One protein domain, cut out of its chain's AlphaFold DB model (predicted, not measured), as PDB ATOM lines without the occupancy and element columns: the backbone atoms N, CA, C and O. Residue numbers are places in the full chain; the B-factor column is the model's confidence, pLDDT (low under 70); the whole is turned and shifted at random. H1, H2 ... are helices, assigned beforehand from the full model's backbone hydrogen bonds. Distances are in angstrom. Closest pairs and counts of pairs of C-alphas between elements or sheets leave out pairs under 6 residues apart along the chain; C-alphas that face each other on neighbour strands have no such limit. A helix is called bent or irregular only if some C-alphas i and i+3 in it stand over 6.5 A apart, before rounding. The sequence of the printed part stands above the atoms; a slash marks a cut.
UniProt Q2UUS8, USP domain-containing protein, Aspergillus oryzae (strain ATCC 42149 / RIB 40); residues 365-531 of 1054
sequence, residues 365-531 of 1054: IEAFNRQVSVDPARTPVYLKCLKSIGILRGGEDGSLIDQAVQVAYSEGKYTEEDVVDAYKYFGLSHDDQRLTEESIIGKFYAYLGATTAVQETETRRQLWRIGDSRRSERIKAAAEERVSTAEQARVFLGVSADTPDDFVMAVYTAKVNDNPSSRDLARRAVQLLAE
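Overview. This is residues 365 to 531 of the 1054 residues of the protein "USP domain-containing protein" of Aspergillus oryzae (strain ATCC 42149 / RIB 40) (UniProt Q2UUS8). Ten helices make three groups set one after another along a long axis: H1, H2 and H3 fold back and forth at one end, H4 to H7 make the middle with H6 at its core, and H8, H9 and H10 lie side by side at the other end. H4 bridges the first group to H6, and the short H7 bridges H6 to H8, while the two end groups stay far from each other. The printed part has 167 residues, with ten named helices in the order H1 to H10 and no named strand, and its class is all helix. It is only just compact, close to loose, with a radius of gyration of the C-alphas of 18.0 A, and its elongated outline spans 56 by 35 by 29 A.

Along the chain. H1, residues 365 to 374, begins at C-alpha 365 (115.711, 126.105, 127.587) and is 14.5 A from first to last C-alpha. H2, residues 376 to 393, is the longest helix by residues and measures 25.2 A; it has a kink of 27 degrees near residue 383. H2 is irregular, with C-alphas 377 and 380 8.0 A apart. H3, residues 395 to 410, measures 22.2 A, and H4, residues 416 to 425, 14.4 A. H5, residues 437 to 448, measures 16.4 A. H6, residues 453 to 469, begins at C-alpha 453 (141.922, 125.146, 150.022) and measures 25.2 A; it is neither bent nor irregular, but only just: C-alphas 454 and 457 are 6.4 A apart. H7 is residues 473 to 477 and H8 residues 486 to 492. H9, residues 501 to 514, measures 19.9 A. H10, residues 516 to 531, measures 23.7 A and ends at C-alpha 531 (153.579, 126.449, 124.552); it is irregular, with C-alphas 517 and 520 7.6 A apart.

Arrangement. H1 and H2 form a helical hairpin at a shallow tilt of 14 degrees, with Val 372 and Thr 379 the closest C-alphas at 5.5 A; H2 touches H1 with residues 378 to 386 alone. H2 and H3 form another at 27 degrees, opposite ways, closest at the C-alphas of Gly 390 and Gly 398, 4.1 A. H1 and H3 are close but not clearly touching. H4 touches H2 about perpendicular, at 81 degrees, with the C-alphas of Pro 380 and Glu 416 closest at 5.5 A. H4 touches H6 at a steep tilt of 51 degrees, closest at the C-alphas of Ala 422 and Gln 462, 4.8 A. H5 and H6 form a helical hairpin at 13 degrees, closest at the C-alphas of Leu 448 and Glu 456, 6.5 A. H7 touches H6, closest at the C-alphas of Trp 464 and Lys 476, 4.5 A, and touches H5 and H8 too. H8 touches H10 at a shallow tilt of 30 degrees, opposite ways, with the C-alphas of Ala 489 and Ala 525 closest at 4.6 A. H9 and H10 form a helical hairpin at 15 degrees, closest at the C-alphas of Val 512 and Arg 519, 5.2 A. Helix packing is mostly aligned, with 5 of 7 such touching pairs at a shallow tilt. In H1, H3, H4, H5, H7, H8 and H9 every O i to N i+4 pair is within hydrogen-bond range; in H2 it is 12 of 14, in H6 11 of 13 and in H10 10 of 12.

Size, cuts and confidence. The two C-alphas farthest apart, those of Gly 395 and Asp 502, are 58.4 A apart. The printed part has no cut, and the link from H4 to H5, 11 residues, is long. The mean pLDDT of the printed part is 82.1; 24 residues are under 70, among them residues 480 to 485 and 513 to 518.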
ATOM      1  N   ILE A 365     114.273 126.381 127.426       97.19
ATOM      2  CA  ILE A 365     115.711 126.105 127.587       97.19
ATOM      3  C   ILE A 365     116.443 126.204 126.244       97.19
ATOM      4  O   ILE A 365     117.500 126.826 126.160       97.19
ATOM      5  N   GLU A 366     115.867 125.651 125.174       95.19
ATOM      6  CA  GLU A 366     116.445 125.791 123.836       95.19
ATOM      7  C   GLU A 366     116.437 127.257 123.366       95.19
ATOM      8  O   GLU A 366     117.439 127.726 122.830       95.19
ATOM      9  N   ALA A 367     115.377 128.026 123.636       95.38
ATOM     10  CA  ALA A 367     115.369 129.464 123.354       95.38
ATOM     11  C   ALA A 367     116.456 130.222 124.142       95.38
ATOM     12  O   ALA A 367     117.185 131.010 123.545       95.38
ATOM     13  N   PHE A 368     116.648 129.931 125.434       96.50
ATOM     14  CA  PHE A 368     117.767 130.456 126.233       96.50
ATOM     15  C   PHE A 368     119.130 130.133 125.597       96.50
ATOM     16  O   PHE A 368     119.955 131.032 125.421       96.50
ATOM     17  N   ASN A 369     119.350 128.887 125.168       95.31
ATOM     18  CA  ASN A 369     120.580 128.490 124.475       95.31
ATOM     19  C   ASN A 369     120.783 129.279 123.170       95.31
ATOM     20  O   ASN A 369     121.906 129.689 122.860       95.31
ATOM     21  N   ARG A 370     119.708 129.542 122.413       94.12
ATOM     22  CA  ARG A 370     119.767 130.357 121.190       94.12
ATOM     23  C   ARG A 370     120.042 131.831 121.485       94.12
ATOM     24  O   ARG A 370     120.873 132.403 120.786       94.12
ATOM     25  N   GLN A 371     119.446 132.418 122.526       93.50
ATOM     26  CA  GLN A 371     119.747 133.790 122.966       93.50
ATOM     27  C   GLN A 371     121.223 133.942 123.343       93.50
ATOM     28  O   GLN A 371     121.915 134.793 122.785       93.50
ATOM     29  N   VAL A 372     121.741 133.057 124.201       93.19
ATOM     30  CA  VAL A 372     123.164 133.028 124.591       93.19
ATOM     31  C   VAL A 372     124.084 132.846 123.373       93.19
ATOM     32  O   VAL A 372     125.158 133.440 123.317       93.19
ATOM     33  N   SER A 373     123.662 132.083 122.357       91.94
ATOM     34  CA  SER A 373     124.430 131.895 121.118       91.94
ATOM     35  C   SER A 373     124.457 133.116 120.186       91.94
ATOM     36  O   SER A 373     125.387 133.208 119.381       91.94
ATOM     37  N   VAL A 374     123.468 134.020 120.227       90.94
ATOM     38  CA  VAL A 374     123.403 135.190 119.317       90.94
ATOM     39  C   VAL A 374     123.772 136.503 119.999       90.94
ATOM     40  O   VAL A 374     124.386 137.365 119.369       90.94
ATOM     41  N   ASP A 375     123.472 136.625 121.291       90.88
ATOM     42  CA  ASP A 375     123.764 137.771 122.149       90.88
ATOM     43  C   ASP A 375     124.394 137.315 123.486       90.88
ATOM     44  O   ASP A 375     123.814 137.478 124.563       90.88
ATOM     45  N   PRO A 376     125.616 136.745 123.459       89.19
ATOM     46  CA  PRO A 376     126.281 136.254 124.669       89.19
ATOM     47  C   PRO A 376     126.527 137.352 125.717       89.19
ATOM     48  O   PRO A 376     126.703 137.041 126.893       89.19
ATOM     49  N   ALA A 377     126.503 138.632 125.326       84.88
ATOM     50  CA  ALA A 377     126.735 139.764 126.220       84.88
ATOM     51  C   ALA A 377     125.596 140.005 127.230       84.88
ATOM     52  O   ALA A 377     125.831 140.675 128.234       84.88
ATOM     53  N   ARG A 378     124.391 139.460 126.994       87.12
ATOM     54  CA  ARG A 378     123.251 139.500 127.934       87.12
ATOM     55  C   ARG A 378     122.998 138.163 128.650       87.12
ATOM     56  O   ARG A 378     121.988 138.028 129.336       87.12
ATOM     57  N   THR A 379     123.923 137.196 128.565       91.19
ATOM     58  CA  THR A 379     123.815 135.882 129.242       91.19
ATOM     59  C   THR A 379     123.395 135.965 130.721       91.19
ATOM     60  O   THR A 379     122.526 135.177 131.101       91.19
ATOM     61  N   PRO A 380     123.900 136.906 131.552       91.12
ATOM     62  CA  PRO A 380     123.474 137.001 132.950       91.12
ATOM     63  C   PRO A 380     122.011 137.408 133.147       91.12
ATOM     64  O   PRO A 380     121.363 136.912 134.072       91.12
ATOM     65  N   VAL A 381     121.469 138.241 132.252       89.56
ATOM     66  CA  VAL A 381     120.041 138.593 132.227       89.56
ATOM     67  C   VAL A 381     119.228 137.371 131.808       89.56
ATOM     68  O   VAL A 381     118.312 136.970 132.518       89.56
ATOM     69  N   TYR A 382     119.613 136.707 130.712       93.31
ATOM     70  CA  TYR A 382     118.918 135.515 130.217       93.31
ATOM     71  C   TYR A 382     118.889 134.377 131.252       93.31
ATOM     72  O   TYR A 382     117.860 133.719 131.412       93.31
ATOM     73  N   LEU A 383     119.975 134.168 132.008       95.25
ATOM     74  CA  LEU A 383     120.014 133.158 133.069       95.25
ATOM     75  C   LEU A 383     119.157 133.560 134.281       95.25
ATOM     76  O   LEU A 383     118.494 132.697 134.855       95.25
ATOM     77  N   LYS A 384     119.103 134.856 134.636       92.88
ATOM     78  CA  LYS A 384     118.186 135.381 135.665       92.88
ATOM     79  C   LYS A 384     116.729 135.136 135.267       92.88
ATOM     80  O   LYS A 384     115.984 134.547 136.042       92.88
ATOM     81  N   CYS A 385     116.350 135.469 134.032       92.62
ATOM     82  CA  CYS A 385     115.012 135.196 133.501       92.62
ATOM     83  C   CYS A 385     114.660 133.698 133.538       92.62
ATOM     84  O   CYS A 385     113.576 133.338 133.996       92.62
ATOM     85  N   LEU A 386     115.579 132.820 133.114       96.00
ATOM     86  CA  LEU A 386     115.369 131.367 133.125       96.00
ATOM     87  C   LEU A 386     115.152 130.837 134.556       96.00
ATOM     88  O   LEU A 386     114.177 130.128 134.808       96.00
ATOM     89  N   LYS A 387     116.010 131.245 135.500       95.00
ATOM     90  CA  LYS A 387     115.912 130.940 136.940       95.00
ATOM     91  C   LYS A 387     114.562 131.385 137.519       95.00
ATOM     92  O   LYS A 387     113.873 130.583 138.151       95.00
ATOM     93  N   SER A 388     114.136 132.619 137.247       93.56
ATOM     94  CA  SER A 388     112.846 133.151 137.708       93.56
ATOM     95  C   SER A 388     111.644 132.409 137.111       93.56
ATOM     96  O   SER A 388     110.698 132.113 137.840       93.56
ATOM     97  N   ILE A 389     111.676 132.043 135.825       94.00
ATOM     98  CA  ILE A 389     110.611 131.244 135.190       94.00
ATOM     99  C   ILE A 389     110.521 129.843 135.811       94.00
ATOM    100  O   ILE A 389     109.416 129.363 136.063       94.00
ATOM    101  N   GLY A 390     111.654 129.202 136.122       94.38
ATOM    102  CA  GLY A 390     111.673 127.912 136.821       94.38
ATOM    103  C   GLY A 390     110.954 127.967 138.174       94.38
ATOM    104  O   GLY A 390     110.101 127.122 138.461       94.38
ATOM    105  N   ILE A 391     111.224 129.015 138.962       93.12
ATOM    106  CA  ILE A 391     110.569 129.271 140.257       93.12
ATOM    107  C   ILE A 391     109.056 129.498 140.087       93.12
ATOM    108  O   ILE A 391     108.263 128.912 140.821       93.12
ATOM    109  N   LEU A 392     108.648 130.316 139.110       91.62
ATOM    110  CA  LEU A 392     107.243 130.681 138.866       91.62
ATOM    111  C   LEU A 392     106.372 129.522 138.349       91.62
ATOM    112  O   LEU A 392     105.155 129.523 138.557       91.62
ATOM    113  N   ARG A 393     106.977 128.539 137.670       93.00
ATOM    114  CA  ARG A 393     106.282 127.346 137.158       93.00
ATOM    115  C   ARG A 393     106.197 126.218 138.184       93.00
ATOM    116  O   ARG A 393     105.143 125.591 138.323       93.00
ATOM    117  N   GLY A 394     107.303 125.961 138.888       90.69
ATOM    118  CA  GLY A 394     107.420 124.882 139.869       90.69
ATOM    119  C   GLY A 394     107.091 123.485 139.318       90.69
ATOM    120  O   GLY A 394     106.846 123.287 138.124       90.69
ATOM    121  N   GLY A 395     107.072 122.487 140.207       91.25
ATOM    122  CA  GLY A 395     106.833 121.090 139.825       91.25
ATOM    123  C   GLY A 395     107.818 120.607 138.753       91.25
ATOM    124  O   GLY A 395     108.971 121.024 138.743       91.25
ATOM    125  N   GLU A 396     107.354 119.760 137.834       91.56
ATOM    126  CA  GLU A 396     108.199 119.138 136.803       91.56
ATOM    127  C   GLU A 396     108.836 120.157 135.837       91.56
ATOM    128  O   GLU A 396     110.048 120.109 135.632       91.56
ATOM    129  N   ASP A 397     108.068 121.124 135.309       93.06
ATOM    130  CA  ASP A 397     108.600 122.240 134.503       93.06
ATOM    131  C   ASP A 397     109.697 123.007 135.258       93.06
ATOM    132  O   ASP A 397     110.769 123.261 134.710       93.06
ATOM    133  N   GLY A 398     109.437 123.362 136.522       93.50
ATOM    134  CA  GLY A 398     110.385 124.097 137.359       93.50
ATOM    135  C   GLY A 398     111.663 123.308 137.646       93.50
ATOM    136  O   GLY A 398     112.751 123.868 137.558       93.50
ATOM    137  N   SER A 399     111.553 122.004 137.919       95.56
ATOM    138  CA  SER A 399     112.702 121.113 138.137       95.56
ATOM    139  C   SER A 399     113.539 120.903 136.872       95.56
ATOM    140  O   SER A 399     114.764 120.852 136.952       95.56
ATOM    141  N   LEU A 400     112.901 120.810 135.703       95.94
ATOM    142  CA  LEU A 400     113.590 120.660 134.419       95.94
ATOM    143  C   LEU A 400     114.291 121.964 133.992       95.94
ATOM    144  O   LEU A 400     115.380 121.919 133.419       95.94
ATOM    145  N   ILE A 401     113.713 123.123 134.327       96.94
ATOM    146  CA  ILE A 401     114.364 124.432 134.158       96.94
ATOM    147  C   ILE A 401     115.512 124.615 135.156       96.94
ATOM    148  O   ILE A 401     116.594 125.022 134.734       96.94
ATOM    149  N   ASP A 402     115.336 124.269 136.435       96.50
ATOM    150  CA  ASP A 402     116.431 124.316 137.413       96.50
ATOM    151  C   ASP A 402     117.594 123.415 136.983       96.50
ATOM    152  O   ASP A 402     118.728 123.877 136.958       96.50
ATOM    153  N   GLN A 403     117.340 122.190 136.506       96.88
ATOM    154  CA  GLN A 403     118.400 121.330 135.968       96.88
ATOM    155  C   GLN A 403     119.206 122.024 134.854       96.88
ATOM    156  O   GLN A 403     120.433 121.928 134.838       96.88
ATOM    157  N   ALA A 404     118.551 122.755 133.946       96.12
ATOM    158  CA  ALA A 404     119.236 123.529 132.909       96.12
ATOM    159  C   ALA A 404     119.990 124.754 133.464       96.12
ATOM    160  O   ALA A 404     121.063 125.087 132.961       96.12
ATOM    161  N   VAL A 405     119.482 125.390 134.524       96.50
ATOM    162  CA  VAL A 405     120.177 126.459 135.261       96.50
ATOM    163  C   VAL A 405     121.421 125.913 135.978       96.50
ATOM    164  O   VAL A 405     122.488 126.514 135.871       96.50
ATOM    165  N   GLN A 406     121.344 124.743 136.621       93.88
ATOM    166  CA  GLN A 406     122.500 124.073 137.231       93.88
ATOM    167  C   GLN A 406     123.537 123.646 136.178       93.88
ATOM    168  O   GLN A 406     124.739 123.807 136.398       93.88
ATOM    169  N   VAL A 407     123.099 123.173 135.002       92.19
ATOM    170  CA  VAL A 407     123.999 122.928 133.859       92.19
ATOM    171  C   VAL A 407     124.669 124.230 133.418       92.19
ATOM    172  O   VAL A 407     125.894 124.262 133.321       92.19
ATOM    173  N   ALA A 408     123.919 125.322 133.248       91.19
ATOM    174  CA  ALA A 408     124.473 126.624 132.883       91.19
ATOM    175  C   ALA A 408     125.512 127.135 133.906       91.19
ATOM    176  O   ALA A 408     126.577 127.607 133.507       91.19
ATOM    177  N   TYR A 409     125.256 126.978 135.210       88.88
ATOM    178  CA  TYR A 409     126.235 127.262 136.265       88.88
ATOM    179  C   TYR A 409     127.477 126.358 136.177       88.88
ATOM    180  O   TYR A 409     128.596 126.838 136.369       88.88
ATOM    181  N   SER A 410     127.318 125.073 135.836       82.38
ATOM    182  CA  SER A 410     128.448 124.146 135.635       82.38
ATOM    183  C   SER A 410     129.301 124.482 134.401       82.38
ATOM    184  O   SER A 410     130.504 124.224 134.395       82.38
ATOM    185  N   GLU A 411     128.705 125.132 133.397       85.00
ATOM    186  CA  GLU A 411     129.379 125.711 132.225       85.00
ATOM    187  C   GLU A 411     130.025 127.084 132.512       85.00
ATOM    188  O   GLU A 411     130.592 127.696 131.608       85.00
ATOM    189  N   GLY A 412     129.951 127.587 133.752       82.25
ATOM    190  CA  GLY A 412     130.555 128.857 134.175       82.25
ATOM    191  C   GLY A 412     129.682 130.101 133.971       82.25
ATOM    192  O   GLY A 412     130.137 131.212 134.249       82.25
ATOM    193  N   LYS A 413     128.430 129.951 133.521       89.31
ATOM    194  CA  LYS A 413     127.474 131.067 133.409       89.31
ATOM    195  C   LYS A 413     127.023 131.507 134.814       89.31
ATOM    196  O   LYS A 413     127.089 130.743 135.776       89.31
ATOM    197  N   TYR A 414     126.585 132.754 134.948       91.50
ATOM    198  CA  TYR A 414     126.197 133.376 136.221       91.50
ATOM    199  C   TYR A 414     125.117 134.441 135.977       91.50
ATOM    200  O   TYR A 414     124.978 134.903 134.847       91.50
ATOM    201  N   THR A 415     124.336 134.809 136.996       91.75
ATOM    202  CA  THR A 415     123.290 135.852 136.908       91.75
ATOM    203  C   THR A 415     123.791 137.220 137.383       91.75
ATOM    204  O   THR A 415     124.864 137.326 137.968       91.75
ATOM    205  N   GLU A 416     123.019 138.290 137.190       84.62
ATOM    206  CA  GLU A 416     123.362 139.606 137.766       84.62
ATOM    207  C   GLU A 416     123.396 139.583 139.310       84.62
ATOM    208  O   GLU A 416     124.251 140.220 139.921       84.62
ATOM    209  N   GLU A 417     122.535 138.779 139.945       87.00
ATOM    210  CA  GLU A 417     122.535 138.559 141.403       87.00
ATOM    211  C   GLU A 417     123.859 137.933 141.872       87.00
ATOM    212  O   GLU A 417     124.443 138.376 142.860       87.00
ATOM    213  N   ASP A 418     124.385 136.964 141.110       90.44
ATOM    214  CA  ASP A 418     125.687 136.339 141.373       90.44
ATOM    215  C   ASP A 418     126.852 137.345 141.322       90.44
ATOM    216  O   ASP A 418     127.856 137.133 141.998       90.44
ATOM    217  N   VAL A 419     126.746 138.428 140.540       89.06
ATOM    218  CA  VAL A 419     127.757 139.501 140.513       89.06
ATOM    219  C   VAL A 419     127.667 140.345 141.780       89.06
ATOM    220  O   VAL A 419     128.686 140.620 142.416       89.06
ATOM    221  N   VAL A 420     126.455 140.748 142.171       89.44
ATOM    222  CA  VAL A 420     126.219 141.517 143.402       89.44
ATOM    223  C   VAL A 420     126.728 140.742 144.622       89.44
ATOM    224  O   VAL A 420     127.424 141.309 145.468       89.44
ATOM    225  N   ASP A 421     126.453 139.439 144.690       90.38
ATOM    226  CA  ASP A 421     126.932 138.574 145.770       90.38
ATOM    227  C   ASP A 421     128.443 138.297 145.692       90.38
ATOM    228  O   ASP A 421     129.092 138.224 146.737       90.38
ATOM    229  N   ALA A 422     129.041 138.267 144.495       91.00
ATOM    230  CA  ALA A 422     130.496 138.220 144.344       91.00
ATOM    231  C   ALA A 422     131.191 139.464 144.928       91.00
ATOM    232  O   ALA A 422     132.198 139.327 145.622       91.00
ATOM    233  N   TYR A 423     130.658 140.678 144.721       91.50
ATOM    234  CA  TYR A 423     131.194 141.877 145.388       91.50
ATOM    235  C   TYR A 423     131.049 141.778 146.916       91.50
ATOM    236  O   TYR A 423     132.028 142.000 147.639       91.50
ATOM    237  N   LYS A 424     129.872 141.369 147.422       91.75
ATOM    238  CA  LYS A 424     129.645 141.163 148.868       91.75
ATOM    239  C   LYS A 424     130.631 140.158 149.470       91.75
ATOM    240  O   LYS A 424     131.081 140.375 150.594       91.75
ATOM    241  N   TYR A 425     131.002 139.106 148.733       90.69
ATOM    242  CA  TYR A 425     131.950 138.074 149.173       90.69
ATOM    243  C   TYR A 425     133.295 138.660 149.631       90.69
ATOM    244  O   TYR A 425     133.843 138.208 150.631       90.69
ATOM    245  N   PHE A 426     133.791 139.707 148.959       90.69
ATOM    246  CA  PHE A 426     135.039 140.409 149.303       90.69
ATOM    247  C   PHE A 426     134.845 141.615 150.243       90.69
ATOM    248  O   PHE A 426     135.777 142.397 150.466       90.69
ATOM    249  N   GLY A 427     133.633 141.812 150.773       88.94
ATOM    250  CA  GLY A 427     133.266 143.001 151.542       88.94
ATOM    251  C   GLY A 427     133.273 144.284 150.703       88.94
ATOM    252  O   GLY A 427     133.666 145.338 151.206       88.94
ATOM    253  N   LEU A 428     132.899 144.189 149.422       90.81
ATOM    254  CA  LEU A 428     132.785 145.306 148.484       90.81
ATOM    255  C   LEU A 428     131.316 145.610 148.159       90.81
ATOM    256  O   LEU A 428     130.455 144.736 148.232       90.81
ATOM    257  N   SER A 429     131.039 146.853 147.757       87.69
ATOM    258  CA  SER A 429     129.747 147.246 147.183       87.69
ATOM    259  C   SER A 429     129.835 147.250 145.659       87.69
ATOM    260  O   SER A 429     130.780 147.814 145.112       87.69
ATOM    261  N   HIS A 430     128.848 146.670 144.972       84.19
ATOM    262  CA  HIS A 430     128.774 146.710 143.507       84.19
ATOM    263  C   HIS A 430     128.634 148.157 142.989       84.19
ATOM    264  O   HIS A 430     129.195 148.500 141.948       84.19
ATOM    265  N   ASP A 431     127.917 149.016 143.718       82.19
ATOM    266  CA  ASP A 431     127.595 150.384 143.287       82.19
ATOM    267  C   ASP A 431     128.719 151.406 143.543       82.19
ATOM    268  O   ASP A 431     128.591 152.576 143.170       82.19
ATOM    269  N   ASP A 432     129.832 151.007 144.175       84.19
ATOM    270  CA  ASP A 432     130.944 151.926 144.435       84.19
ATOM    271  C   ASP A 432     131.789 152.169 143.173       84.19
ATOM    272  O   ASP A 432     132.731 151.443 142.842       84.19
ATOM    273  N   GLN A 433     131.472 153.275 142.497       76.88
ATOM    274  CA  GLN A 433     132.178 153.783 141.318       76.88
ATOM    275  C   GLN A 433     133.670 154.092 141.564       76.88
ATOM    276  O   GLN A 433     134.404 154.319 140.603       76.88
ATOM    277  N   ARG A 434     134.143 154.109 142.820       82.19
ATOM    278  CA  ARG A 434     135.557 154.339 143.173       82.19
ATOM    279  C   ARG A 434     136.408 153.066 143.134       82.19
ATOM    280  O   ARG A 434     137.631 153.167 143.225       82.19
ATOM    281  N   LEU A 435     135.803 151.884 142.997       86.38
ATOM    282  CA  LEU A 435     136.533 150.616 142.941       86.38
ATOM    283  C   LEU A 435     137.339 150.488 141.643       86.38
ATOM    284  O   LEU A 435     136.779 150.242 140.570       86.38
ATOM    285  N   THR A 436     138.664 150.608 141.755       86.75
ATOM    286  CA  THR A 436     139.617 150.270 140.686       86.75
ATOM    287  C   THR A 436     139.901 148.766 140.652       86.75
ATOM    288  O   THR A 436     139.593 148.033 141.596       86.75
ATOM    289  N   GLU A 437     140.522 148.293 139.572       84.06
ATOM    290  CA  GLU A 437     140.913 146.885 139.436       84.06
ATOM    291  C   GLU A 437     141.923 146.464 140.515       84.06
ATOM    292  O   GLU A 437     141.803 145.380 141.079       84.06
ATOM    293  N   GLU A 438     142.869 147.342 140.865       80.12
ATOM    294  CA  GLU A 438     143.847 147.132 141.941       80.12
ATOM    295  C   GLU A 438     143.163 146.935 143.296       80.12
ATOM    296  O   GLU A 438     143.591 146.094 144.084       80.12
ATOM    297  N   SER A 439     142.092 147.689 143.567       84.69
ATOM    298  CA  SER A 439     141.336 147.578 144.818       84.69
ATOM    299  C   SER A 439     140.647 146.215 144.933       84.69
ATOM    300  O   SER A 439     140.738 145.557 145.970       84.69
ATOM    301  N   ILE A 440     140.025 145.756 143.841       87.94
ATOM    302  CA  ILE A 440     139.334 144.462 143.762       87.94
ATOM    303  C   ILE A 440     140.341 143.302 143.872       87.94
ATOM    304  O   ILE A 440     140.164 142.402 144.692       87.94
ATOM    305  N   ILE A 441     141.434 143.347 143.104       81.31
ATOM    306  CA  ILE A 441     142.473 142.301 143.090       81.31
ATOM    307  C   ILE A 441     143.235 142.255 144.428       81.31
ATOM    308  O   ILE A 441     143.485 141.175 144.962       81.31
ATOM    309  N   GLY A 442     143.548 143.410 145.025       75.31
ATOM    310  CA  GLY A 442     144.179 143.487 146.346       75.31
ATOM    311  C   GLY A 442     143.291 142.921 147.460       75.31
ATOM    312  O   GLY A 442     143.776 142.198 148.332       75.31
ATOM    313  N   LYS A 443     141.978 143.176 147.400       84.56
ATOM    314  CA  LYS A 443     140.987 142.570 148.306       84.56
ATOM    315  C   LYS A 443     140.892 141.058 148.142       84.56
ATOM    316  O   LYS A 443     140.839 140.359 149.150       84.56
ATOM    317  N   PHE A 444     140.934 140.553 146.909       84.50
ATOM    318  CA  PHE A 444     140.980 139.117 146.639       84.50
ATOM    319  C   PHE A 444     142.214 138.445 147.247       84.50
ATOM    320  O   PHE A 444     142.051 137.465 147.966       84.50
ATOM    321  N   TYR A 445     143.428 138.973 147.042       78.94
ATOM    322  CA  TYR A 445     144.628 138.366 147.634       78.94
ATOM    323  C   TYR A 445     144.621 138.420 149.170       78.94
ATOM    324  O   TYR A 445     145.028 137.452 149.812       78.94
ATOM    325  N   ALA A 446     144.090 139.495 149.767       77.12
ATOM    326  CA  ALA A 446     143.892 139.579 151.216       77.12
ATOM    327  C   ALA A 446     142.880 138.539 151.745       77.12
ATOM    328  O   ALA A 446     143.057 138.029 152.848       77.12
ATOM    329  N   TYR A 447     141.851 138.198 150.962       79.62
ATOM    330  CA  TYR A 447     140.915 137.110 151.274       79.62
ATOM    331  C   TYR A 447     141.551 135.726 151.091       79.62
ATOM    332  O   TYR A 447     141.387 134.855 151.943       79.62
ATOM    333  N   LEU A 448     142.312 135.534 150.008       74.44
ATOM    334  CA  LEU A 448     142.922 134.252 149.654       74.44
ATOM    335  C   LEU A 448     143.922 133.781 150.723       74.44
ATOM    336  O   LEU A 448     143.971 132.594 151.030       74.44
ATOM    337  N   GLY A 449     144.652 134.715 151.346       66.69
ATOM    338  CA  GLY A 449     145.531 134.440 152.491       66.69
ATOM    339  C   GLY A 449     144.812 134.045 153.792       66.69
ATOM    340  O   GLY A 449     145.482 133.714 154.768       66.69
ATOM    341  N   ALA A 450     143.474 134.075 153.826       68.88
ATOM    342  CA  ALA A 450     142.646 133.720 154.982       68.88
ATOM    343  C   ALA A 450     141.663 132.557 154.720       68.88
ATOM    344  O   ALA A 450     140.987 132.109 155.648       68.88
ATOM    345  N   THR A 451     141.564 132.051 153.485       72.25
ATOM    346  CA  THR A 451     140.667 130.940 153.113       72.25
ATOM    347  C   THR A 451     141.350 129.575 153.109       72.25
ATOM    348  O   THR A 451     142.539 129.448 152.837       72.25
ATOM    349  N   THR A 452     140.572 128.520 153.365       71.94
ATOM    350  CA  THR A 452     141.033 127.129 153.216       71.94
ATOM    351  C   THR A 452     141.029 126.688 151.748       71.94
ATOM    352  O   THR A 452     140.247 127.202 150.951       71.94
ATOM    353  N   ALA A 453     141.818 125.667 151.395       59.81
ATOM    354  CA  ALA A 453     141.922 125.146 150.022       59.81
ATOM    355  C   ALA A 453     140.575 124.732 149.379       59.81
ATOM    356  O   ALA A 453     140.433 124.768 148.162       59.81
ATOM    357  N   VAL A 454     139.557 124.373 150.175       58.31
ATOM    358  CA  VAL A 454     138.199 124.059 149.673       58.31
ATOM    359  C   VAL A 454     137.402 125.331 149.341       58.31
ATOM    360  O   VAL A 454     136.548 125.322 148.458       58.31
ATOM    361  N   GLN A 455     137.681 126.436 150.033       73.31
ATOM    362  CA  GLN A 455     137.091 127.754 149.773       73.31
ATOM    363  C   GLN A 455     137.852 128.525 148.684       73.31
ATOM    364  O   GLN A 455     137.277 129.419 148.064       73.31
ATOM    365  N   GLU A 456     139.119 128.188 148.437       74.12
ATOM    366  CA  GLU A 456     140.009 128.854 147.479       74.12
ATOM    367  C   GLU A 456     139.420 128.858 146.055       74.12
ATOM    368  O   GLU A 456     139.334 129.914 145.424       74.12
ATOM    369  N   THR A 457     138.897 127.715 145.592       71.25
ATOM    370  CA  THR A 457     138.231 127.572 144.282       71.25
ATOM    371  C   THR A 457     136.943 128.395 144.159       71.25
ATOM    372  O   THR A 457     136.621 128.888 143.077       71.25
ATOM    373  N   GLU A 458     136.201 128.575 145.256       81.62
ATOM    374  CA  GLU A 458     134.974 129.383 145.270       81.62
ATOM    375  C   GLU A 458     135.293 130.883 145.333       81.62
ATOM    376  O   GLU A 458     134.761 131.657 144.543       81.62
ATOM    377  N   THR A 459     136.243 131.280 146.185       83.19
ATOM    378  CA  THR A 459     136.816 132.641 146.241       83.19
ATOM    379  C   THR A 459     137.259 133.091 144.849       83.19
ATOM    380  O   THR A 459     136.932 134.183 144.388       83.19
ATOM    381  N   ARG A 460     137.946 132.195 144.136       82.62
ATOM    382  CA  ARG A 460     138.320 132.348 142.731       82.62
ATOM    383  C   ARG A 460     137.118 132.512 141.805       82.62
ATOM    384  O   ARG A 460     137.034 133.517 141.103       82.62
ATOM    385  N   ARG A 461     136.135 131.608 141.847       82.62
ATOM    386  CA  ARG A 461     134.906 131.721 141.036       82.62
ATOM    387  C   ARG A 461     134.201 133.073 141.212       82.62
ATOM    388  O   ARG A 461     133.747 133.644 140.221       82.62
ATOM    389  N   GLN A 462     134.142 133.603 142.435       89.81
ATOM    390  CA  GLN A 462     133.537 134.912 142.696       89.81
ATOM    391  C   GLN A 462     134.353 136.066 142.087       89.81
ATOM    392  O   GLN A 462     133.770 136.931 141.434       89.81
ATOM    393  N   LEU A 463     135.691 136.062 142.180       89.75
ATOM    394  CA  LEU A 463     136.499 137.083 141.493       89.75
ATOM    395  C   LEU A 463     136.299 137.041 139.966       89.75
ATOM    396  O   LEU A 463     136.175 138.091 139.333       89.75
ATOM    397  N   TRP A 464     136.213 135.847 139.373       87.75
ATOM    398  CA  TRP A 464     136.054 135.689 137.923       87.75
ATOM    399  C   TRP A 464     134.763 136.341 137.412       87.75
ATOM    400  O   TRP A 464     134.784 137.065 136.417       87.75
ATOM    401  N   ARG A 465     133.656 136.161 138.150       88.81
ATOM    402  CA  ARG A 465     132.350 136.790 137.875       88.81
ATOM    403  C   ARG A 465     132.425 138.320 137.885       88.81
ATOM    404  O   ARG A 465     131.860 138.960 137.001       88.81
ATOM    405  N   ILE A 466     133.161 138.911 138.835       90.44
ATOM    406  CA  ILE A 466     133.411 140.365 138.865       90.44
ATOM    407  C   ILE A 466     134.205 140.794 137.624       90.44
ATOM    408  O   ILE A 466     133.880 141.809 137.004       90.44
ATOM    409  N   GLY A 467     135.226 140.024 137.241       87.12
ATOM    410  CA  GLY A 467     136.040 140.307 136.061       87.12
ATOM    411  C   GLY A 467     135.243 140.274 134.761       87.12
ATOM    412  O   GLY A 467     135.346 141.205 133.964       87.12
ATOM    413  N   ASP A 468     134.403 139.260 134.561       82.88
ATOM    414  CA  ASP A 468     133.570 139.153 133.361       82.88
ATOM    415  C   ASP A 468     132.469 140.219 133.303       82.88
ATOM    416  O   ASP A 468     132.342 140.904 132.286       82.88
ATOM    417  N   SER A 469     131.785 140.482 134.422       86.19
ATOM    418  CA  SER A 469     130.811 141.577 134.528       86.19
ATOM    419  C   SER A 469     131.418 142.941 134.166       86.19
ATOM    420  O   SER A 469     130.846 143.692 133.372       86.19
ATOM    421  N   ARG A 470     132.619 143.249 134.679       87.38
ATOM    422  CA  ARG A 470     133.343 144.496 134.369       87.38
ATOM    423  C   ARG A 470     134.017 144.499 132.991       87.38
ATOM    424  O   ARG A 470     134.577 145.527 132.615       87.38
ATOM    425  N   ARG A 471     134.001 143.379 132.253       84.12
ATOM    426  CA  ARG A 471     134.800 143.141 131.030       84.12
ATOM    427  C   ARG A 471     136.306 143.384 131.242       84.12
ATOM    428  O   ARG A 471     137.005 143.857 130.350       84.12
ATOM    429  N   SER A 472     136.788 143.072 132.443       84.50
ATOM    430  CA  SER A 472     138.185 143.193 132.861       84.50
ATOM    431  C   SER A 472     138.871 141.828 132.816       84.50
ATOM    432  O   SER A 472     138.796 141.029 133.755       84.50
ATOM    433  N   GLU A 473     139.600 141.576 131.730       78.06
ATOM    434  CA  GLU A 473     140.417 140.365 131.568       78.06
ATOM    435  C   GLU A 473     141.492 140.242 132.666       78.06
ATOM    436  O   GLU A 473     141.837 139.139 133.087       78.06
ATOM    437  N   ARG A 474     141.962 141.375 133.207       75.75
ATOM    438  CA  ARG A 474     142.920 141.429 134.321       75.75
ATOM    439  C   ARG A 474     142.339 140.870 135.622       75.75
ATOM    440  O   ARG A 474     143.045 140.176 136.347       75.75
ATOM    441  N   ILE A 475     141.066 141.147 135.917       81.88
ATOM    442  CA  ILE A 475     140.382 140.585 137.090       81.88
ATOM    443  C   ILE A 475     140.041 139.104 136.851       81.88
ATOM    444  O   ILE A 475     140.271 138.292 137.744       81.88
ATOM    445  N   LYS A 476     139.567 138.727 135.650       78.69
ATOM    446  CA  LYS A 476     139.270 137.320 135.302       78.69
ATOM    447  C   LYS A 476     140.466 136.401 135.503       78.69
ATOM    448  O   LYS A 476     140.361 135.387 136.180       78.69
ATOM    449  N   ALA A 477     141.607 136.751 134.918       68.44
ATOM    450  CA  ALA A 477     142.748 135.847 134.887       68.44
ATOM    451  C   ALA A 477     143.452 135.741 136.259       68.44
ATOM    452  O   ALA A 477     144.125 134.749 136.530       68.44
ATOM    453  N   ALA A 478     143.266 136.714 137.166       75.06
ATOM    454  CA  ALA A 478     143.673 136.585 138.572       75.06
ATOM    455  C   ALA A 478     142.845 135.528 139.335       75.06
ATOM    456  O   ALA A 478     143.229 135.094 140.423       75.06
ATOM    457  N   ALA A 479     141.712 135.117 138.763       74.56
ATOM    458  CA  ALA A 479     140.680 134.326 139.405       74.56
ATOM    459  C   ALA A 479     140.667 132.839 139.013       74.56
ATOM    460  O   ALA A 479     139.853 132.096 139.548       74.56
ATOM    461  N   GLU A 480     141.509 132.364 138.093       65.38
ATOM    462  CA  GLU A 480     141.374 131.001 137.555       65.38
ATOM    463  C   GLU A 480     142.326 129.982 138.191       65.38
ATOM    464  O   GLU A 480     143.547 130.075 138.109       65.38
ATOM    465  N   GLU A 481     141.737 128.935 138.781       56.69
ATOM    466  CA  GLU A 481     142.436 127.730 139.263       56.69
ATOM    467  C   GLU A 481     142.616 126.669 138.164       56.69
ATOM    468  O   GLU A 481     143.187 125.602 138.367       56.69
ATOM    469  N   ARG A 482     142.137 126.951 136.955       53.47
ATOM    470  CA  ARG A 482     142.528 126.207 135.763       53.47
ATOM    471  C   ARG A 482     143.221 127.148 134.821       53.47
ATOM    472  O   ARG A 482     142.594 127.788 133.988       53.47
ATOM    473  N   VAL A 483     144.539 127.141 134.916       59.94
ATOM    474  CA  VAL A 483     145.352 127.623 133.820       59.94
ATOM    475  C   VAL A 483     145.243 126.617 132.674       59.94
ATOM    476  O   VAL A 483     145.744 125.494 132.759       59.94
ATOM    477  N   SER A 484     144.502 127.017 131.642       57.91
ATOM    478  CA  SER A 484     144.199 126.240 130.434       57.91
ATOM    479  C   SER A 484     144.477 127.009 129.132       57.91
ATOM    480  O   SER A 484     144.693 126.377 128.101       57.91
ATOM    481  N   THR A 485     144.583 128.341 129.192       66.62
ATOM    482  CA  THR A 485     145.203 129.205 128.170       66.62
ATOM    483  C   THR A 485     146.294 130.093 128.794       66.62
ATOM    484  O   THR A 485     146.477 130.116 130.014       66.62
ATOM    485  N   ALA A 486     147.052 130.815 127.964       71.88
ATOM    486  CA  ALA A 486     148.199 131.602 128.413       71.88
ATOM    487  C   ALA A 486     147.825 132.910 129.133       71.88
ATOM    488  O   ALA A 486     148.507 133.285 130.081       71.88
ATOM    489  N   GLU A 487     146.725 133.577 128.778       64.19
ATOM    490  CA  GLU A 487     146.185 134.723 129.531       64.19
ATOM    491  C   GLU A 487     145.921 134.355 130.997       64.19
ATOM    492  O   GLU A 487     146.336 135.073 131.907       64.19
ATOM    493  N   GLN A 488     145.318 133.185 131.224       61.56
ATOM    494  CA  GLN A 488     145.071 132.632 132.558       61.56
ATOM    495  C   GLN A 488     146.395 132.330 133.273       61.56
ATOM    496  O   GLN A 488     146.539 132.576 134.469       61.56
ATOM    497  N   ALA A 489     147.397 131.843 132.535       71.81
ATOM    498  CA  ALA A 489     148.721 131.540 133.070       71.81
ATOM    499  C   ALA A 489     149.469 132.779 133.551       71.81
ATOM    500  O   ALA A 489     150.078 132.750 134.623       71.81
ATOM    501  N   ARG A 490     149.384 133.864 132.773       75.19
ATOM    502  CA  ARG A 490     149.983 135.157 133.102       75.19
ATOM    503  C   ARG A 490     149.494 135.620 134.466       75.19
ATOM    504  O   ARG A 490     150.295 135.779 135.380       75.19
ATOM    505  N   VAL A 491     148.184 135.745 134.655       64.00
ATOM    506  CA  VAL A 491     147.665 136.388 135.870       64.00
ATOM    507  C   VAL A 491     147.447 135.404 137.036       64.00
ATOM    508  O   VAL A 491     147.547 135.830 138.186       64.00
ATOM    509  N   PHE A 492     147.368 134.083 136.806       70.62
ATOM    510  CA  PHE A 492     147.603 133.099 137.879       70.62
ATOM    511  C   PHE A 492     149.004 133.269 138.485       70.62
ATOM    512  O   PHE A 492     149.156 133.207 139.708       70.62
ATOM    513  N   LEU A 493     150.030 133.508 137.660       71.38
ATOM    514  CA  LEU A 493     151.385 133.823 138.123       71.38
ATOM    515  C   LEU A 493     151.577 135.313 138.466       71.38
ATOM    516  O   LEU A 493     152.629 135.668 138.975       71.38
ATOM    517  N   GLY A 494     150.585 136.184 138.258       63.00
ATOM    518  CA  GLY A 494     150.691 137.626 138.528       63.00
ATOM    519  C   GLY A 494     151.625 138.396 137.579       63.00
ATOM    520  O   GLY A 494     152.082 139.481 137.930       63.00
ATOM    521  N   VAL A 495     151.917 137.845 136.399       73.44
ATOM    522  CA  VAL A 495     152.821 138.410 135.386       73.44
ATOM    523  C   VAL A 495     152.064 139.014 134.192       73.44
ATOM    524  O   VAL A 495     150.891 138.716 133.968       73.44
ATOM    525  N   SER A 496     152.733 139.857 133.403       70.88
ATOM    526  CA  SER A 496     152.229 140.404 132.131       70.88
ATOM    527  C   SER A 496     152.589 139.519 130.924       70.88
ATOM    528  O   SER A 496     153.378 138.577 131.031       70.88
ATOM    529  N   ALA A 497     152.038 139.826 129.742       69.62
ATOM    530  CA  ALA A 497     152.382 139.126 128.495       69.62
ATOM    531  C   ALA A 497     153.856 139.322 128.099       69.62
ATOM    532  O   ALA A 497     154.492 138.408 127.583       69.62
ATOM    533  N   ASP A 498     154.372 140.496 128.429       72.69
ATOM    534  CA  ASP A 498     155.715 141.046 128.246       72.69
ATOM    535  C   ASP A 498     156.708 140.705 129.383       72.69
ATOM    536  O   ASP A 498     157.893 141.021 129.280       72.69
ATOM    537  N   THR A 499     156.273 140.030 130.456       77.69
ATOM    538  CA  THR A 499     157.165 139.657 131.572       77.69
ATOM    539  C   THR A 499     158.194 138.590 131.143       77.69
ATOM    540  O   THR A 499     157.761 137.546 130.643       77.69
ATOM    541  N   PRO A 500     159.512 138.790 131.377       79.62
ATOM    542  CA  PRO A 500     160.584 137.860 130.987       79.62
ATOM    543  C   PRO A 500     160.425 136.440 131.541       79.62
ATOM    544  O   PRO A 500     159.869 136.256 132.626       79.62
ATOM    545  N   ASP A 501     160.954 135.443 130.829       82.19
ATOM    546  CA  ASP A 501     160.795 134.032 131.207       82.19
ATOM    547  C   ASP A 501     161.517 133.716 132.533       82.19
ATOM    548  O   ASP A 501     160.950 133.021 133.378       82.19
ATOM    549  N   ASP A 502     162.679 134.329 132.793       71.06
ATOM    550  CA  ASP A 502     163.380 134.313 134.094       71.06
ATOM    551  C   ASP A 502     162.446 134.646 135.266       71.06
ATOM    552  O   ASP A 502     162.445 133.990 136.309       71.06
ATOM    553  N   PHE A 503     161.625 135.685 135.094       73.88
ATOM    554  CA  PHE A 503     160.736 136.181 136.139       73.88
ATOM    555  C   PHE A 503     159.506 135.278 136.295       73.88
ATOM    556  O   PHE A 503     159.041 135.057 137.412       73.88
ATOM    557  N   VAL A 504     159.029 134.670 135.204       82.62
ATOM    558  CA  VAL A 504     158.009 133.608 135.245       82.62
ATOM    559  C   VAL A 504     158.511 132.399 136.045       82.62
ATOM    560  O   VAL A 504     157.782 131.882 136.896       82.62
ATOM    561  N   MET A 505     159.762 131.975 135.832       82.12
ATOM    562  CA  MET A 505     160.393 130.880 136.583       82.12
ATOM    563  C   MET A 505     160.612 131.238 138.063       82.12
ATOM    564  O   MET A 505     160.333 130.422 138.950       82.12
ATOM    565  N   ALA A 506     161.035 132.471 138.356       73.25
ATOM    566  CA  ALA A 506     161.194 132.966 139.722       73.25
ATOM    567  C   ALA A 506     159.859 133.018 140.488       73.25
ATOM    568  O   ALA A 506     159.778 132.530 141.617       73.25
ATOM    569  N   VAL A 507     158.788 133.539 139.875       75.44
ATOM    570  CA  VAL A 507     157.467 133.641 140.522       75.44
ATOM    571  C   VAL A 507     156.768 132.282 140.637       75.44
ATOM    572  O   VAL A 507     156.103 132.029 141.643       75.44
ATOM    573  N   TYR A 508     156.977 131.359 139.690       83.00
ATOM    574  CA  TYR A 508     156.636 129.944 139.889       83.00
ATOM    575  C   TYR A 508     157.330 129.390 141.143       83.00
ATOM    576  O   TYR A 508     156.675 128.790 141.994       83.00
ATOM    577  N   THR A 509     158.636 129.623 141.286       76.19
ATOM    578  CA  THR A 509     159.430 129.072 142.396       76.19
ATOM    579  C   THR A 509     158.987 129.647 143.744       76.19
ATOM    580  O   THR A 509     158.843 128.892 144.703       76.19
ATOM    581  N   ALA A 510     158.679 130.948 143.806       71.81
ATOM    582  CA  ALA A 510     158.068 131.574 144.977       71.81
ATOM    583  C   ALA A 510     156.716 130.923 145.327       71.81
ATOM    584  O   ALA A 510     156.568 130.368 146.411       71.81
ATOM    585  N   LYS A 511     155.768 130.864 144.378       69.81
ATOM    586  CA  LYS A 511     154.429 130.289 144.615       69.81
ATOM    587  C   LYS A 511     154.445 128.828 145.066       69.81
ATOM    588  O   LYS A 511     153.610 128.444 145.883       69.81
ATOM    589  N   VAL A 512     155.372 128.016 144.556       75.56
ATOM    590  CA  VAL A 512     155.501 126.602 144.952       75.56
ATOM    591  C   VAL A 512     156.136 126.439 146.339       75.56
ATOM    592  O   VAL A 512     155.827 125.462 147.019       75.56
ATOM    593  N   ASN A 513     156.964 127.386 146.784       67.38
ATOM    594  CA  ASN A 513     157.473 127.415 148.156       67.38
ATOM    595  C   ASN A 513     156.414 127.933 149.145       67.38
ATOM    596  O   ASN A 513     156.227 127.327 150.198       67.38
ATOM    597  N   ASP A 514     155.698 129.004 148.786       54.69
ATOM    598  CA  ASP A 514     154.681 129.642 149.635       54.69
ATOM    599  C   ASP A 514     153.419 128.774 149.794       54.69
ATOM    600  O   ASP A 514     152.831 128.718 150.874       54.69
ATOM    601  N   ASN A 515     152.997 128.073 148.732       57.44
ATOM    602  CA  ASN A 515     151.869 127.141 148.769       57.44
ATOM    603  C   ASN A 515     152.183 125.827 148.014       57.44
ATOM    604  O   ASN A 515     151.849 125.694 146.828       57.44
ATOM    605  N   PRO A 516     152.778 124.821 148.687       67.12
ATOM    606  CA  PRO A 516     153.228 123.577 148.054       67.12
ATOM    607  C   PRO A 516     152.144 122.735 147.364       67.12
ATOM    608  O   PRO A 516     152.469 121.973 146.452       67.12
ATOM    609  N   SER A 517     150.864 122.860 147.739       54.19
ATOM    610  CA  SER A 517     149.769 122.146 147.057       54.19
ATOM    611  C   SER A 517     149.459 122.722 145.669       54.19
ATOM    612  O   SER A 517     148.945 122.008 144.811       54.19
ATOM    613  N   SER A 518     149.847 123.975 145.399       67.38
ATOM    614  CA  SER A 518     149.667 124.626 144.093       67.38
ATOM    615  C   SER A 518     150.653 124.147 143.012       67.38
ATOM    616  O   SER A 518     150.541 124.547 141.852       67.38
ATOM    617  N   ARG A 519     151.613 123.275 143.364       72.44
ATOM    618  CA  ARG A 519     152.751 122.854 142.526       72.44
ATOM    619  C   ARG A 519     152.374 122.412 141.115       72.44
ATOM    620  O   ARG A 519     152.913 122.951 140.150       72.44
ATOM    621  N   ASP A 520     151.460 121.456 140.975       66.94
ATOM    622  CA  ASP A 520     151.076 120.918 139.659       66.94
ATOM    623  C   ASP A 520     150.338 121.953 138.794       66.94
ATOM    624  O   ASP A 520     150.352 121.890 137.564       66.94
ATOM    625  N   LEU A 521     149.740 122.946 139.450       71.25
ATOM    626  CA  LEU A 521     148.924 124.000 138.867       71.25
ATOM    627  C   LEU A 521     149.793 125.156 138.360       71.25
ATOM    628  O   LEU A 521     149.697 125.545 137.196       71.25
ATOM    629  N   ALA A 522     150.745 125.608 139.179       75.94
ATOM    630  CA  ALA A 522     151.813 126.509 138.757       75.94
ATOM    631  C   ALA A 522     152.664 125.880 137.637       75.94
ATOM    632  O   ALA A 522     153.046 126.560 136.685       75.94
ATOM    633  N   ARG A 523     152.892 124.560 137.691       82.38
ATOM    634  CA  ARG A 523     153.591 123.802 136.641       82.38
ATOM    635  C   ARG A 523     152.799 123.793 135.331       82.38
ATOM    636  O   ARG A 523     153.383 124.020 134.272       82.38
ATOM    637  N   ARG A 524     151.474 123.605 135.396       78.88
ATOM    638  CA  ARG A 524     150.567 123.764 134.245       78.88
ATOM    639  C   ARG A 524     150.636 125.178 133.662       78.88
ATOM    640  O   ARG A 524     150.611 125.331 132.444       78.88
ATOM    641  N   ALA A 525     150.760 126.190 134.521       81.38
ATOM    642  CA  ALA A 525     150.807 127.582 134.100       81.38
ATOM    643  C   ALA A 525     152.065 127.920 133.306       81.38
ATOM    644  O   ALA A 525     151.969 128.405 132.177       81.38
ATOM    645  N   VAL A 526     153.237 127.575 133.839       87.50
ATOM    646  CA  VAL A 526     154.497 127.746 133.107       87.50
ATOM    647  C   VAL A 526     154.479 126.946 131.798       87.50
ATOM    648  O   VAL A 526     154.966 127.445 130.789       87.50
ATOM    649  N   GLN A 527     153.849 125.761 131.758       84.50
ATOM    650  CA  GLN A 527     153.729 124.971 130.523       84.50
ATOM    651  C   GLN A 527     152.931 125.691 129.430       84.50
ATOM    652  O   GLN A 527     153.363 125.710 128.280       84.50
ATOM    653  N   LEU A 528     151.804 126.314 129.771       84.44
ATOM    654  CA  LEU A 528     150.971 127.012 128.787       84.44
ATOM    655  C   LEU A 528     151.603 128.322 128.299       84.44
ATOM    656  O   LEU A 528     151.477 128.641 127.119       84.44
ATOM    657  N   LEU A 529     152.369 129.019 129.147       86.69
ATOM    658  CA  LEU A 529     153.247 130.109 128.699       86.69
ATOM    659  C   LEU A 529     154.331 129.595 127.745       86.69
ATOM    660  O   LEU A 529     154.584 130.211 126.714       86.69
ATOM    661  N   ALA A 530     154.942 128.449 128.047       85.38
ATOM    662  CA  ALA A 530     155.986 127.850 127.220       85.38
ATOM    663  C   ALA A 530     155.474 127.384 125.843       85.38
ATOM    664  O   ALA A 530     156.179 127.492 124.836       85.38
ATOM    665  N   GLU A 531     154.246 126.869 125.786       83.31
ATOM    666  CA  GLU A 531     153.579 126.449 124.552       83.31
ATOM    667  C   GLU A 531     153.126 127.654 123.709       83.31
ATOM    668  O   GLU A 531     153.358 127.663 122.499       83.31
TER     669      GLU A 531